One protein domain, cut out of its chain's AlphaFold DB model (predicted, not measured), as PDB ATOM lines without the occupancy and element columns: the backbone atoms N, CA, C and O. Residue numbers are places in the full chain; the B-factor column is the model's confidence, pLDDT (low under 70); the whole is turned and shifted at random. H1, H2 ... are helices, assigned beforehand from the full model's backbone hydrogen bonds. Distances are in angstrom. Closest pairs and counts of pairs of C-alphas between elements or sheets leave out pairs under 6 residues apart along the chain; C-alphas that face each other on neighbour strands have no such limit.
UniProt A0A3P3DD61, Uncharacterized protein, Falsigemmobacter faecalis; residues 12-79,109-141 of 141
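What this domain is: This is residues 12 to 79 and 109 to 141 of the 141 residues of an uncharacterized protein of Falsigemmobacter faecalis (UniProt A0A3P3DD61). A small head of helices has one long arm, and a second long helix lies off by itself. In the head H1 packs on H2, and residues 49 to 57 of H3 fold back along H2; residues 61 to 79 stick out from it, and H4 is detached, its line nearly that of H3 in direction but run the opposite way. The printed part has 101 residues with four named helices, H1 to H4 in chain order, and no named strand: the class is all helix. The whole is extended, with a radius of gyration of the C-alphas of 22.8 A, and flat, spanning 77 by 42 by 17 A.

How they stand to each other: H1, residues 12 to 25, touches H2, residues 31 to 42, at a steep tilt of 46 degrees, opposite ways; their closest C-alphas, of Ala 20 and Ala 37, are 4.3 A apart. H3, residues 47 to 78, touches H2 with residues 49 to 57 alone, and the two form a helical hairpin at a shallow tilt of 30 degrees, opposite ways; their closest C-alphas, of Ile 38 and Ala 53, are 4.8 A apart. H1 and H3 are close but not clearly touching, with the closest C-alphas, of Ser 17 and Asp 49, 7.6 A apart. H4, residues 109 to 140, is apart from H1, H2 and H3. In H1, H2 and H3 every O i to N i+4 pair is within hydrogen-bond range; in H4 25 of 28 are.

Where its parts are: H1 begins at C-alpha 12, (265.323, 225.093, 126.770), and is 20.1 A long; H2 is 16.4 A long. H3 measures 46.9 A and ends at C-alpha 78, (290.480, 266.998, 111.820). H4 measures 48.1 A and ends at C-alpha 140, (261.795, 194.344, 106.421).

The domain as a whole: The two C-alphas farthest apart, of Ser 79 and His 141, are 80.8 A apart. Residues 80 to 108 are not printed, and C-alphas 79 and 109 are 40.0 A apart across the cut. The links H1 to H2 and H2 to H3 are tight. The mean pLDDT of the printed part is 74.7; residues 12 to 13, 69 to 79 and 109 to 141 are under 70.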
ATOM      1  N   CYS A  12     264.237 224.135 126.913       60.47
ATOM      2  CA  CYS A  12     265.323 225.093 126.770       60.47
ATOM      3  C   CYS A  12     265.332 225.847 125.429       60.47
ATOM      4  O   CYS A  12     265.741 227.002 125.403       60.47
ATOM      5  N   ALA A  13     264.862 225.260 124.321       67.00
ATOM      6  CA  ALA A  13     264.864 225.945 123.023       67.00
ATOM      7  C   ALA A  13     263.790 227.045 122.955       67.00
ATOM      8  O   ALA A  13     264.011 228.129 122.407       67.00
ATOM      9  N   THR A  14     262.632 226.782 123.567       75.88
ATOM     10  CA  THR A  14     261.529 227.751 123.636       75.88
ATOM     11  C   THR A  14     261.867 228.877 124.611       75.88
ATOM     12  O   THR A  14     261.637 230.050 124.313       75.88
ATOM     13  N   GLU A  15     262.476 228.531 125.746       83.12
ATOM     14  CA  GLU A  15     262.934 229.490 126.752       83.12
ATOM     15  C   GLU A  15     264.080 230.371 126.233       83.12
ATOM     16  O   GLU A  15     264.024 231.593 126.362       83.12
ATOM     17  N   ALA A  16     265.061 229.793 125.533       85.12
ATOM     18  CA  ALA A  16     266.139 230.551 124.900       85.12
ATOM     19  C   ALA A  16     265.608 231.550 123.858       85.12
ATOM     20  O   ALA A  16     266.032 232.705 123.830       85.12
ATOM     21  N   SER A  17     264.627 231.142 123.047       87.25
ATOM     22  CA  SER A  17     263.984 232.027 122.066       87.25
ATOM     23  C   SER A  17     263.166 233.134 122.744       87.25
ATOM     24  O   SER A  17     263.144 234.279 122.294       87.25
ATOM     25  N   TYR A  18     262.506 232.832 123.866       89.88
ATOM     26  CA  TYR A  18     261.819 233.838 124.676       89.88
ATOM     27  C   TYR A  18     262.791 234.887 125.238       89.88
ATOM     28  O   TYR A  18     262.571 236.082 125.038       89.88
ATOM     29  N   LEU A  19     263.887 234.456 125.865       89.75
ATOM     30  CA  LEU A  19     264.904 235.358 126.411       89.75
ATOM     31  C   LEU A  19     265.571 236.193 125.316       89.75
ATOM     32  O   LEU A  19     265.727 237.402 125.478       89.75
ATOM     33  N   ALA A  20     265.884 235.593 124.168       90.56
ATOM     34  CA  ALA A  20     266.451 236.313 123.034       90.56
ATOM     35  C   ALA A  20     265.511 237.422 122.523       90.56
ATOM     36  O   ALA A  20     265.955 238.543 122.282       90.56
ATOM     37  N   ARG A  21     264.197 237.166 122.445       90.75
ATOM     38  CA  ARG A  21     263.205 238.202 122.104       90.75
ATOM     39  C   ARG A  21     263.146 239.327 123.136       90.75
ATOM     40  O   ARG A  21     262.965 240.479 122.750       90.75
ATOM     41  N   GLN A  22     263.301 239.017 124.424       93.12
ATOM     42  CA  GLN A  22     263.357 240.039 125.473       93.12
ATOM     43  C   GLN A  22     264.619 240.900 125.350       93.12
ATOM     44  O   GLN A  22     264.526 242.123 125.427       93.12
ATOM     45  N   ILE A  23     265.774 240.288 125.075       90.19
ATOM     46  CA  ILE A  23     267.036 241.006 124.838       90.19
ATOM     47  C   ILE A  23     266.898 241.978 123.659       90.19
ATOM     48  O   ILE A  23     267.303 243.127 123.775       90.19
ATOM     49  N   LEU A  24     266.268 241.570 122.553       88.50
ATOM     50  CA  LEU A  24     266.076 242.449 121.389       88.50
ATOM     51  C   LEU A  24     265.153 243.653 121.648       88.50
ATOM     52  O   LEU A  24     265.201 244.625 120.900       88.50
ATOM     53  N   ARG A  25     264.298 243.595 122.673       89.00
ATOM     54  CA  ARG A  25     263.400 244.702 123.055       89.00
ATOM     55  C   ARG A  25     264.033 245.663 124.055       89.00
ATOM     56  O   ARG A  25     263.480 246.734 124.294       89.00
ATOM     57  N   ARG A  26     265.153 245.275 124.664       90.38
ATOM     58  CA  ARG A  26     265.838 246.074 125.673       90.38
ATOM     59  C   ARG A  26     266.672 247.175 125.008       90.38
ATOM     60  O   ARG A  26     267.537 246.858 124.193       90.38
ATOM     61  N   PRO A  27     266.455 248.455 125.357       81.19
ATOM     62  CA  PRO A  27     267.224 249.564 124.793       81.19
ATOM     63  C   PRO A  27     268.665 249.612 125.321       81.19
ATOM     64  O   PRO A  27     269.533 250.199 124.684       81.19
ATOM     65  N   ASP A  28     268.918 248.994 126.474       89.12
ATOM     66  CA  ASP A  28     270.211 248.909 127.153       89.12
ATOM     67  C   ASP A  28     271.005 247.643 126.793       89.12
ATOM     68  O   ASP A  28     272.075 247.405 127.351       89.12
ATOM     69  N   ALA A  29     270.496 246.818 125.869       88.44
ATOM     70  CA  ALA A  29     271.149 245.578 125.480       88.44
ATOM     71  C   ALA A  29     272.520 245.849 124.851       88.44
ATOM     72  O   ALA A  29     272.672 246.623 123.900       88.44
ATOM     73  N   THR A  30     273.535 245.158 125.360       90.69
ATOM     74  CA  THR A  30     274.886 245.276 124.826       90.69
ATOM     75  C   THR A  30     274.978 244.636 123.446       90.69
ATOM     76  O   THR A  30     274.247 243.713 123.076       90.69
ATOM     77  N   ARG A  31     275.958 245.078 122.661       86.88
ATOM     78  CA  ARG A  31     276.186 244.551 121.312       86.88
ATOM     79  C   ARG A  31     276.456 243.041 121.286       86.88
ATOM     80  O   ARG A  31     276.082 242.370 120.325       86.88
ATOM     81  N   SER A  32     277.125 242.508 122.305       88.06
ATOM     82  CA  SER A  32     277.363 241.070 122.476       88.06
ATOM     83  C   SER A  32     276.069 240.304 122.731       88.06
ATOM     84  O   SER A  32     275.852 239.266 122.109       88.06
ATOM     85  N   GLU A  33     275.189 240.835 123.578       89.12
ATOM     86  CA  GLU A  33     273.891 240.225 123.878       89.12
ATOM     87  C   GLU A  33     272.972 240.244 122.659       89.12
ATOM     88  O   GLU A  33     272.361 239.226 122.345       89.12
ATOM     89  N   LEU A  34     272.935 241.349 121.907       91.06
ATOM     90  CA  LEU A  34     272.165 241.427 120.663       91.06
ATOM     91  C   LEU A  34     272.658 240.402 119.630       91.06
ATOM     92  O   LEU A  34     271.851 239.713 119.006       91.06
ATOM     93  N   LYS A  35     273.980 240.242 119.469       91.19
ATOM     94  CA  LYS A  35     274.556 239.215 118.581       91.19
ATOM     95  C   LYS A  35     274.196 237.800 119.030       91.19
ATOM     96  O   LYS A  35     273.878 236.966 118.181       91.19
ATOM     97  N   LEU A  36     274.242 237.533 120.336       91.25
ATOM     98  CA  LEU A  36     273.860 236.243 120.900       91.25
ATOM     99  C   LEU A  36     272.375 235.962 120.645       91.25
ATOM    100  O   LEU A  36     272.053 234.916 120.093       91.25
ATOM    101  N   ALA A  37     271.493 236.921 120.939       91.88
ATOM    102  CA  ALA A  37     270.054 236.807 120.716       91.88
ATOM    103  C   ALA A  37     269.709 236.554 119.239       91.88
ATOM    104  O   ALA A  37     268.902 235.678 118.935       91.88
ATOM    105  N   ILE A  38     270.371 237.254 118.311       92.25
ATOM    106  CA  ILE A  38     270.221 237.017 116.867       92.25
ATOM    107  C   ILE A  38     270.630 235.590 116.501       92.25
ATOM    108  O   ILE A  38     269.927 234.932 115.737       92.25
ATOM    109  N   CYS A  39     271.754 235.104 117.032       92.00
ATOM    110  CA  CYS A  39     272.230 233.745 116.773       92.00
ATOM    111  C   CYS A  39     271.233 232.700 117.295       92.00
ATOM    112  O   CYS A  39     270.857 231.783 116.569       92.00
ATOM    113  N   THR A  40     270.740 232.886 118.521       90.38
ATOM    114  CA  THR A  40     269.734 232.017 119.141       90.38
ATOM    115  C   THR A  40     268.447 231.961 118.317       90.38
ATOM    116  O   THR A  40     267.963 230.871 118.029       90.38
ATOM    117  N   LEU A  41     267.922 233.110 117.883       91.06
ATOM    118  CA  LEU A  41     266.684 233.177 117.096       91.06
ATOM    119  C   LEU A  41     266.858 232.671 115.660       91.06
ATOM    120  O   LEU A  41     265.932 232.087 115.106       91.06
ATOM    121  N   SER A  42     268.050 232.816 115.076       90.38
ATOM    122  CA  SER A  42     268.362 232.262 113.747       90.38
ATOM    123  C   SER A  42     268.338 230.730 113.725       90.38
ATOM    124  O   SER A  42     268.108 230.144 112.673       90.38
ATOM    125  N   ASN A  43     268.568 230.095 114.878       88.81
ATOM    126  CA  ASN A  43     268.508 228.644 115.051       88.81
ATOM    127  C   ASN A  43     267.115 228.159 115.502       88.81
ATOM    128  O   ASN A  43     266.941 226.971 115.774       88.81
ATOM    129  N   SER A  44     266.133 229.063 115.618       86.38
ATOM    130  CA  SER A  44     264.752 228.705 115.949       86.38
ATOM    131  C   SER A  44     264.092 227.949 114.794       86.38
ATOM    132  O   SER A  44     264.445 228.106 113.628       86.38
ATOM    133  N   THR A  45     263.096 227.132 115.129       86.25
ATOM    134  CA  THR A  45     262.233 226.462 114.143       86.25
ATOM    135  C   THR A  45     261.022 227.316 113.754       86.25
ATOM    136  O   THR A  45     260.326 226.989 112.796       86.25
ATOM    137  N   ASP A  46     260.772 228.418 114.471       88.69
ATOM    138  CA  ASP A  46     259.715 229.376 114.153       88.69
ATOM    139  C   ASP A  46     260.217 230.393 113.119       88.69
ATOM    140  O   ASP A  46     261.190 231.119 113.342       88.69
ATOM    141  N   TRP A  47     259.523 230.485 111.985       89.88
ATOM    142  CA  TRP A  47     259.857 231.430 110.919       89.88
ATOM    143  C   TRP A  47     259.818 232.889 111.392       89.88
ATOM    144  O   TRP A  47     260.568 233.712 110.869       89.88
ATOM    145  N   ARG A  48     258.989 233.215 112.393       91.44
ATOM    146  CA  ARG A  48     258.896 234.573 112.954       91.44
ATOM    147  C   ARG A  48     260.177 234.976 113.670       91.44
ATOM    148  O   ARG A  48     260.598 236.125 113.573       91.44
ATOM    149  N   ASP A  49     260.797 234.031 114.367       90.44
ATOM    150  CA  ASP A  49     262.059 234.261 115.066       90.44
ATOM    151  C   ASP A  49     263.206 234.442 114.073       90.44
ATOM    152  O   ASP A  49     264.032 235.341 114.239       90.44
ATOM    153  N   ILE A  50     263.214 233.649 113.001       91.56
ATOM    154  CA  ILE A  50     264.200 233.764 111.921       91.56
ATOM    155  C   ILE A  50     264.091 235.132 111.231       91.56
ATOM    156  O   ILE A  50     265.109 235.781 110.975       91.56
ATOM    157  N   ASP A  51     262.871 235.588 110.938       93.94
ATOM    158  CA  ASP A  51     262.647 236.882 110.290       93.94
ATOM    159  C   ASP A  51     263.032 238.052 111.209       93.94
ATOM    160  O   ASP A  51     263.754 238.967 110.805       93.94
ATOM    161  N   LEU A  52     262.674 237.964 112.494       91.81
ATOM    162  CA  LEU A  52     263.091 238.929 113.508       91.81
ATOM    163  C   LEU A  52     264.622 239.004 113.635       91.81
ATOM    164  O   LEU A  52     265.192 240.097 113.699       91.81
ATOM    165  N   ALA A  53     265.306 237.857 113.640       92.25
ATOM    166  CA  ALA A  53     266.765 237.788 113.676       92.25
ATOM    167  C   ALA A  53     267.401 238.423 112.429       92.25
ATOM    168  O   ALA A  53     268.420 239.111 112.524       92.25
ATOM    169  N   ARG A  54     266.794 238.226 111.252       92.50
ATOM    170  CA  ARG A  54     267.253 238.834 109.998       92.50
ATOM    171  C   ARG A  54     267.136 240.357 110.042       92.50
ATOM    172  O   ARG A  54     268.138 241.032 109.805       92.50
ATOM    173  N   ALA A  55     265.962 240.880 110.393       92.81
ATOM    174  CA  ALA A  55     265.711 242.318 110.460       92.81
ATOM    175  C   ALA A  55     266.650 243.018 111.458       92.81
ATOM    176  O   ALA A  55     267.281 244.027 111.142       92.81
ATOM    177  N   THR A  56     266.821 242.439 112.647       90.12
ATOM    178  CA  THR A  56     267.703 243.001 113.684       90.12
ATOM    179  C   THR A  56     269.184 242.928 113.311       90.12
ATOM    180  O   THR A  56     269.939 243.867 113.572       90.12
ATOM    181  N   ARG A  57     269.622 241.866 112.625       92.25
ATOM    182  CA  ARG A  57     270.984 241.777 112.074       92.25
ATOM    183  C   ARG A  57     271.256 242.853 111.027       92.25
ATOM    184  O   ARG A  57     272.373 243.370 110.958       92.25
ATOM    185  N   GLU A  58     270.269 243.167 110.200       91.62
ATOM    186  CA  GLU A  58     270.377 244.205 109.178       91.62
ATOM    187  C   GLU A  58     270.440 245.607 109.795       91.62
ATOM    188  O   GLU A  58     271.318 246.388 109.428       91.62
ATOM    189  N   GLN A  59     269.624 245.877 110.817       87.69
ATOM    190  CA  GLN A  59     269.707 247.110 111.607       87.69
ATOM    191  C   GLN A  59     271.078 247.283 112.270       87.69
ATOM    192  O   GLN A  59     271.679 248.346 112.157       87.69
ATOM    193  N   LEU A  60     271.630 246.231 112.885       87.12
ATOM    194  CA  LEU A  60     272.978 246.267 113.467       87.12
ATOM    195  C   LEU A  60     274.049 246.622 112.428       87.12
ATOM    196  O   LEU A  60     274.923 247.446 112.693       87.12
ATOM    197  N   ARG A  61     273.965 246.043 111.224       87.50
ATOM    198  CA  ARG A  61     274.874 246.372 110.114       87.50
ATOM    199  C   ARG A  61     274.690 247.804 109.618       87.50
ATOM    200  O   ARG A  61     275.676 248.434 109.242       87.50
ATOM    201  N   ALA A  62     273.460 248.305 109.580       85.25
ATOM    202  CA  ALA A  62     273.180 249.683 109.197       85.25
ATOM    203  C   ALA A  62     273.777 250.666 110.215       85.25
ATOM    204  O   ALA A  62     274.507 251.572 109.819       85.25
ATOM    205  N   SER A  63     273.568 250.426 111.512       82.81
ATOM    206  CA  SER A  63     274.168 251.220 112.590       82.81
ATOM    207  C   SER A  63     275.697 251.205 112.539       82.81
ATOM    208  O   SER A  63     276.326 252.245 112.712       82.81
ATOM    209  N   ASP A  64     276.304 250.057 112.223       81.19
ATOM    210  CA  ASP A  64     277.756 249.954 112.039       81.19
ATOM    211  C   ASP A  64     278.263 250.814 110.882       81.19
ATOM    212  O   ASP A  64     279.269 251.507 111.016       81.19
ATOM    213  N   ARG A  65     277.562 250.799 109.743       77.56
ATOM    214  CA  ARG A  65     277.930 251.615 108.579       77.56
ATOM    215  C   ARG A  65     277.826 253.106 108.875       77.56
ATOM    216  O   ARG A  65     278.712 253.850 108.467       77.56
ATOM    217  N   ILE A  66     276.778 253.526 109.582       76.69
ATOM    218  CA  ILE A  66     276.586 254.928 109.973       76.69
ATOM    219  C   ILE A  66     277.689 255.358 110.943       76.69
ATOM    220  O   ILE A  66     278.332 256.375 110.707       76.69
ATOM    221  N   GLY A  67     277.982 254.552 111.969       72.94
ATOM    222  CA  GLY A  67     279.050 254.854 112.927       72.94
ATOM    223  C   GLY A  67     280.429 254.964 112.270       72.94
ATOM    224  O   GLY A  67     281.181 255.885 112.566       72.94
ATOM    225  N   ILE A  68     280.746 254.074 111.323       70.38
ATOM    226  CA  ILE A  68     282.002 254.143 110.561       70.38
ATOM    227  C   ILE A  68     282.033 255.390 109.666       70.38
ATOM    228  O   ILE A  68     283.059 256.060 109.595       70.38
ATOM    229  N   ALA A  69     280.930 255.723 108.992       65.88
ATOM    230  CA  ALA A  69     280.861 256.907 108.136       65.88
ATOM    231  C   ALA A  69     281.024 258.211 108.936       65.88
ATOM    232  O   ALA A  69     281.727 259.117 108.489       65.88
ATOM    233  N   GLU A  70     280.425 258.301 110.125       69.38
ATOM    234  CA  GLU A  70     280.616 259.442 111.025       69.38
ATOM    235  C   GLU A  70     282.047 259.533 111.554       69.38
ATOM    236  O   GLU A  70     282.609 260.627 111.591       69.38
ATOM    237  N   GLU A  71     282.660 258.407 111.919       68.12
ATOM    238  CA  GLU A  71     284.046 258.378 112.387       68.12
ATOM    239  C   GLU A  71     285.019 258.811 111.280       68.12
ATOM    240  O   GLU A  71     285.889 259.651 111.504       68.12
ATOM    241  N   VAL A  72     284.811 258.339 110.047       68.00
ATOM    242  CA  VAL A  72     285.575 258.789 108.873       68.00
ATOM    243  C   VAL A  72     285.372 260.285 108.623       68.00
ATOM    244  O   VAL A  72     286.336 260.991 108.328       68.00
ATOM    245  N   ARG A  73     284.146 260.805 108.780       63.31
ATOM    246  CA  ARG A  73     283.867 262.242 108.639       63.31
ATOM    247  C   ARG A  73     284.590 263.070 109.702       63.31
ATOM    248  O   ARG A  73     285.183 264.088 109.364       63.31
ATOM    249  N   ARG A  74     284.597 262.622 110.960       66.81
ATOM    250  CA  ARG A  74     285.335 263.283 112.050       66.81
ATOM    251  C   ARG A  74     286.843 263.273 111.796       66.81
ATOM    252  O   ARG A  74     287.490 264.299 111.963       66.81
ATOM    253  N   GLN A  75     287.400 262.160 111.322       58.31
ATOM    254  CA  GLN A  75     288.823 262.075 110.965       58.31
ATOM    255  C   GLN A  75     289.187 262.972 109.769       58.31
ATOM    256  O   GLN A  75     290.263 263.578 109.750       58.31
ATOM    257  N   ALA A  76     288.278 263.113 108.801       59.03
ATOM    258  CA  ALA A  76     288.438 264.029 107.675       59.03
ATOM    259  C   ALA A  76     288.355 265.509 108.099       59.03
ATOM    260  O   ALA A  76     289.142 266.325 107.620       59.03
ATOM    261  N   GLU A  77     287.462 265.859 109.029       56.41
ATOM    262  CA  GLU A  77     287.317 267.221 109.571       56.41
ATOM    263  C   GLU A  77     288.518 267.654 110.436       56.41
ATOM    264  O   GLU A  77     288.827 268.843 110.497       56.41
ATOM    265  N   VAL A  78     289.255 266.714 111.041       56.88
ATOM    266  CA  VAL A  78     290.480 266.998 111.820       56.88
ATOM    267  C   VAL A  78     291.722 267.209 110.925       56.88
ATOM    268  O   VAL A  78     292.720 267.767 111.382       56.88
ATOM    269  N   SER A  79     291.671 266.858 109.631       52.72
ATOM    270  CA  SER A  79     292.838 266.887 108.722       52.72
ATOM    271  C   SER A  79     292.928 268.006 107.650       52.72
ATOM    272  O   SER A  79     293.636 267.793 106.663       52.72
ATOM    273  N   ALA A 109     295.689 229.184 101.222       59.09
ATOM    274  CA  ALA A 109     295.883 227.820 100.735       59.09
ATOM    275  C   ALA A 109     295.498 226.762 101.786       59.09
ATOM    276  O   ALA A 109     294.831 225.779 101.455       59.09
ATOM    277  N   MET A 110     295.844 226.981 103.061       62.62
ATOM    278  CA  MET A 110     295.458 226.072 104.148       62.62
ATOM    279  C   MET A 110     293.942 226.022 104.357       62.62
ATOM    280  O   MET A 110     293.386 224.938 104.519       62.62
ATOM    281  N   MET A 111     293.254 227.166 104.293       64.19
ATOM    282  CA  MET A 111     291.792 227.217 104.420       64.19
ATOM    283  C   MET A 111     291.087 226.488 103.270       64.19
ATOM    284  O   MET A 111     290.128 225.752 103.502       64.19
ATOM    285  N   ALA A 112     291.581 226.642 102.037       60.75
ATOM    286  CA  ALA A 112     291.043 225.928 100.883       60.75
ATOM    287  C   ALA A 112     291.241 224.407 101.008       60.75
ATOM    288  O   ALA A 112     290.306 223.646 100.764       60.75
ATOM    289  N   ALA A 113     292.418 223.960 101.457       59.09
ATOM    290  CA  ALA A 113     292.688 222.541 101.687       59.09
ATOM    291  C   ALA A 113     291.782 221.948 102.782       59.09
ATOM    292  O   ALA A 113     291.245 220.853 102.612       59.09
ATOM    293  N   LEU A 114     291.546 222.689 103.871       60.75
ATOM    294  CA  LEU A 114     290.680 222.240 104.964       60.75
ATOM    295  C   LEU A 114     289.223 222.065 104.509       60.75
ATOM    296  O   LEU A 114     288.572 221.087 104.869       60.75
ATOM    297  N   LEU A 115     288.722 222.983 103.675       62.19
ATOM    298  CA  LEU A 115     287.365 222.910 103.125       62.19
ATOM    299  C   LEU A 115     287.180 221.724 102.171       62.19
ATOM    300  O   LEU A 115     286.120 221.099 102.181       62.19
ATOM    301  N   VAL A 116     288.205 221.375 101.390       65.19
ATOM    302  CA  VAL A 116     288.168 220.195 100.511       65.19
ATOM    303  C   VAL A 116     288.142 218.903 101.330       65.19
ATOM    304  O   VAL A 116     287.356 218.010 101.018       65.19
ATOM    305  N   VAL A 117     288.927 218.811 102.409       62.19
ATOM    306  CA  VAL A 117     288.926 217.633 103.295       62.19
ATOM    307  C   VAL A 117     287.582 217.482 104.010       62.19
ATOM    308  O   VAL A 117     287.005 216.398 103.981       62.19
ATOM    309  N   ILE A 118     287.030 218.562 104.575       59.44
ATOM    310  CA  ILE A 118     285.716 218.532 105.244       59.44
ATOM    311  C   ILE A 118     284.601 218.180 104.248       59.44
ATOM    312  O   ILE A 118     283.720 217.379 104.564       59.44
ATOM    313  N   GLY A 119     284.652 218.729 103.030       56.72
ATOM    314  CA  GLY A 119     283.703 218.398 101.966       56.72
ATOM    315  C   GLY A 119     283.761 216.926 101.551       56.72
ATOM    316  O   GLY A 119     282.720 216.305 101.337       56.72
ATOM    317  N   TRP A 120     284.958 216.335 101.499       54.31
ATOM    318  CA  TRP A 120     285.126 214.914 101.187       54.31
ATOM    319  C   TRP A 120     284.640 214.013 102.331       54.31
ATOM    320  O   TRP A 120     283.965 213.013 102.080       54.31
ATOM    321  N   SER A 121     284.900 214.377 103.591       55.06
ATOM    322  CA  SER A 121     284.386 213.645 104.758       55.06
ATOM    323  C   SER A 121     282.854 213.649 104.812       55.06
ATOM    324  O   SER A 121     282.249 212.597 105.011       55.06
ATOM    325  N   ALA A 122     282.216 214.787 104.520       52.84
ATOM    326  CA  ALA A 122     280.757 214.881 104.442       52.84
ATOM    327  C   ALA A 122     280.172 214.026 103.299       52.84
ATOM    328  O   ALA A 122     279.126 213.393 103.456       52.84
ATOM    329  N   ALA A 123     280.860 213.944 102.157       52.38
ATOM    330  CA  ALA A 123     280.446 213.075 101.057       52.38
ATOM    331  C   ALA A 123     280.572 211.580 101.413       52.38
ATOM    332  O   ALA A 123     279.706 210.787 101.046       52.38
ATOM    333  N   ALA A 124     281.596 211.184 102.176       51.50
ATOM    334  CA  ALA A 124     281.793 209.793 102.586       51.50
ATOM    335  C   ALA A 124     280.714 209.292 103.571       51.50
ATOM    336  O   ALA A 124     280.267 208.147 103.456       51.50
ATOM    337  N   GLU A 125     280.240 210.143 104.486       50.97
ATOM    338  CA  GLU A 125     279.206 209.784 105.474       50.97
ATOM    339  C   GLU A 125     277.814 209.578 104.854       50.97
ATOM    340  O   GLU A 125     277.030 208.747 105.318       50.97
ATOM    341  N   THR A 126     277.499 210.266 103.753       52.66
ATOM    342  CA  THR A 126     276.212 210.075 103.054       52.66
ATOM    343  C   THR A 126     276.126 208.735 102.310       52.66
ATOM    344  O   THR A 126     275.053 208.128 102.215       52.66
ATOM    345  N   ILE A 127     277.255 208.211 101.825       51.91
ATOM    346  CA  ILE A 127     277.305 206.963 101.046       51.91
ATOM    347  C   ILE A 127     277.183 205.725 101.952       51.91
ATOM    348  O   ILE A 127     276.601 204.713 101.552       51.91
ATOM    349  N   THR A 128     277.697 205.774 103.183       52.31
ATOM    350  CA  THR A 128     277.560 204.664 104.143       52.31
ATOM    351  C   THR A 128     276.146 204.588 104.720       52.31
ATOM    352  O   THR A 128     275.590 203.493 104.832       52.31
ATOM    353  N   ASN A 129     275.526 205.740 104.992       52.06
ATOM    354  CA  ASN A 129     274.175 205.826 105.549       52.06
ATOM    355  C   ASN A 129     273.108 205.317 104.562       52.06
ATOM    356  O   ASN A 129     272.255 204.505 104.917       52.06
ATOM    357  N   THR A 130     273.222 205.680 103.281       54.81
ATOM    358  CA  THR A 130     272.301 205.204 102.231       54.81
ATOM    359  C   THR A 130     272.386 203.690 102.005       54.81
ATOM    360  O   THR A 130     271.359 203.036 101.810       54.81
ATOM    361  N   LYS A 131     273.580 203.088 102.103       55.03
ATOM    362  CA  LYS A 131     273.743 201.624 102.023       55.03
ATOM    363  C   LYS A 131     273.165 200.897 103.238       55.03
ATOM    364  O   LYS A 131     272.556 199.843 103.064       55.03
ATOM    365  N   GLN A 132     273.312 201.452 104.441       57.62
ATOM    366  CA  GLN A 132     272.705 200.886 105.650       57.62
ATOM    367  C   GLN A 132     271.177 200.989 105.620       57.62
ATOM    368  O   GLN A 132     270.499 200.006 105.909       57.62
ATOM    369  N   GLN A 133     270.623 202.121 105.178       57.25
ATOM    370  CA  GLN A 133     269.176 202.283 105.009       57.25
ATOM    371  C   GLN A 133     268.604 201.320 103.958       57.25
ATOM    372  O   GLN A 133     267.569 200.696 104.194       57.25
ATOM    373  N   ALA A 134     269.303 201.113 102.837       58.78
ATOM    374  CA  ALA A 134     268.893 200.137 101.827       58.78
ATOM    375  C   ALA A 134     268.986 198.677 102.317       58.78
ATOM    376  O   ALA A 134     268.213 197.831 101.870       58.78
ATOM    377  N   ALA A 135     269.918 198.359 103.222       57.72
ATOM    378  CA  ALA A 135     270.021 197.033 103.832       57.72
ATOM    379  C   ALA A 135     268.897 196.771 104.849       57.72
ATOM    380  O   ALA A 135     268.336 195.680 104.858       57.72
ATOM    381  N   VAL A 136     268.525 197.778 105.646       60.94
ATOM    382  CA  VAL A 136     267.394 197.695 106.587       60.94
ATOM    383  C   VAL A 136     266.064 197.550 105.849       60.94
ATOM    384  O   VAL A 136     265.214 196.769 106.259       60.94
ATOM    385  N   TRP A 137     265.879 198.250 104.729       61.38
ATOM    386  CA  TRP A 137     264.649 198.119 103.946       61.38
ATOM    387  C   TRP A 137     264.490 196.714 103.338       61.38
ATOM    388  O   TRP A 137     263.397 196.157 103.357       61.38
ATOM    389  N   ARG A 138     265.590 196.098 102.877       64.06
ATOM    390  CA  ARG A 138     265.595 194.714 102.364       64.06
ATOM    391  C   ARG A 138     265.419 193.633 103.432       64.06
ATOM    392  O   ARG A 138     265.170 192.497 103.063       64.06
ATOM    393  N   SER A 139     265.609 193.933 104.716       64.31
ATOM    394  CA  SER A 139     265.343 192.964 105.789       64.31
ATOM    395  C   SER A 139     263.921 193.060 106.344       64.31
ATOM    396  O   SER A 139     263.511 192.187 107.105       64.31
ATOM    397  N   GLN A 140     263.176 194.112 105.986       57.66
ATOM    398  CA  GLN A 140     261.795 194.344 106.421       57.66
ATOM    399  C   GLN A 140     260.737 193.933 105.383       57.66
ATOM    400  O   GLN A 140     259.555 193.879 105.728       57.66
ATOM    401  N   HIS A 141     261.150 193.638 104.149       49.62
ATOM    402  CA  HIS A 141     260.319 193.148 103.045       49.62
ATOM    403  C   HIS A 141     260.862 191.818 102.527       49.62
ATOM    404  O   HIS A 141     260.032 191.006 102.067       49.62
TER     405      HIS A 141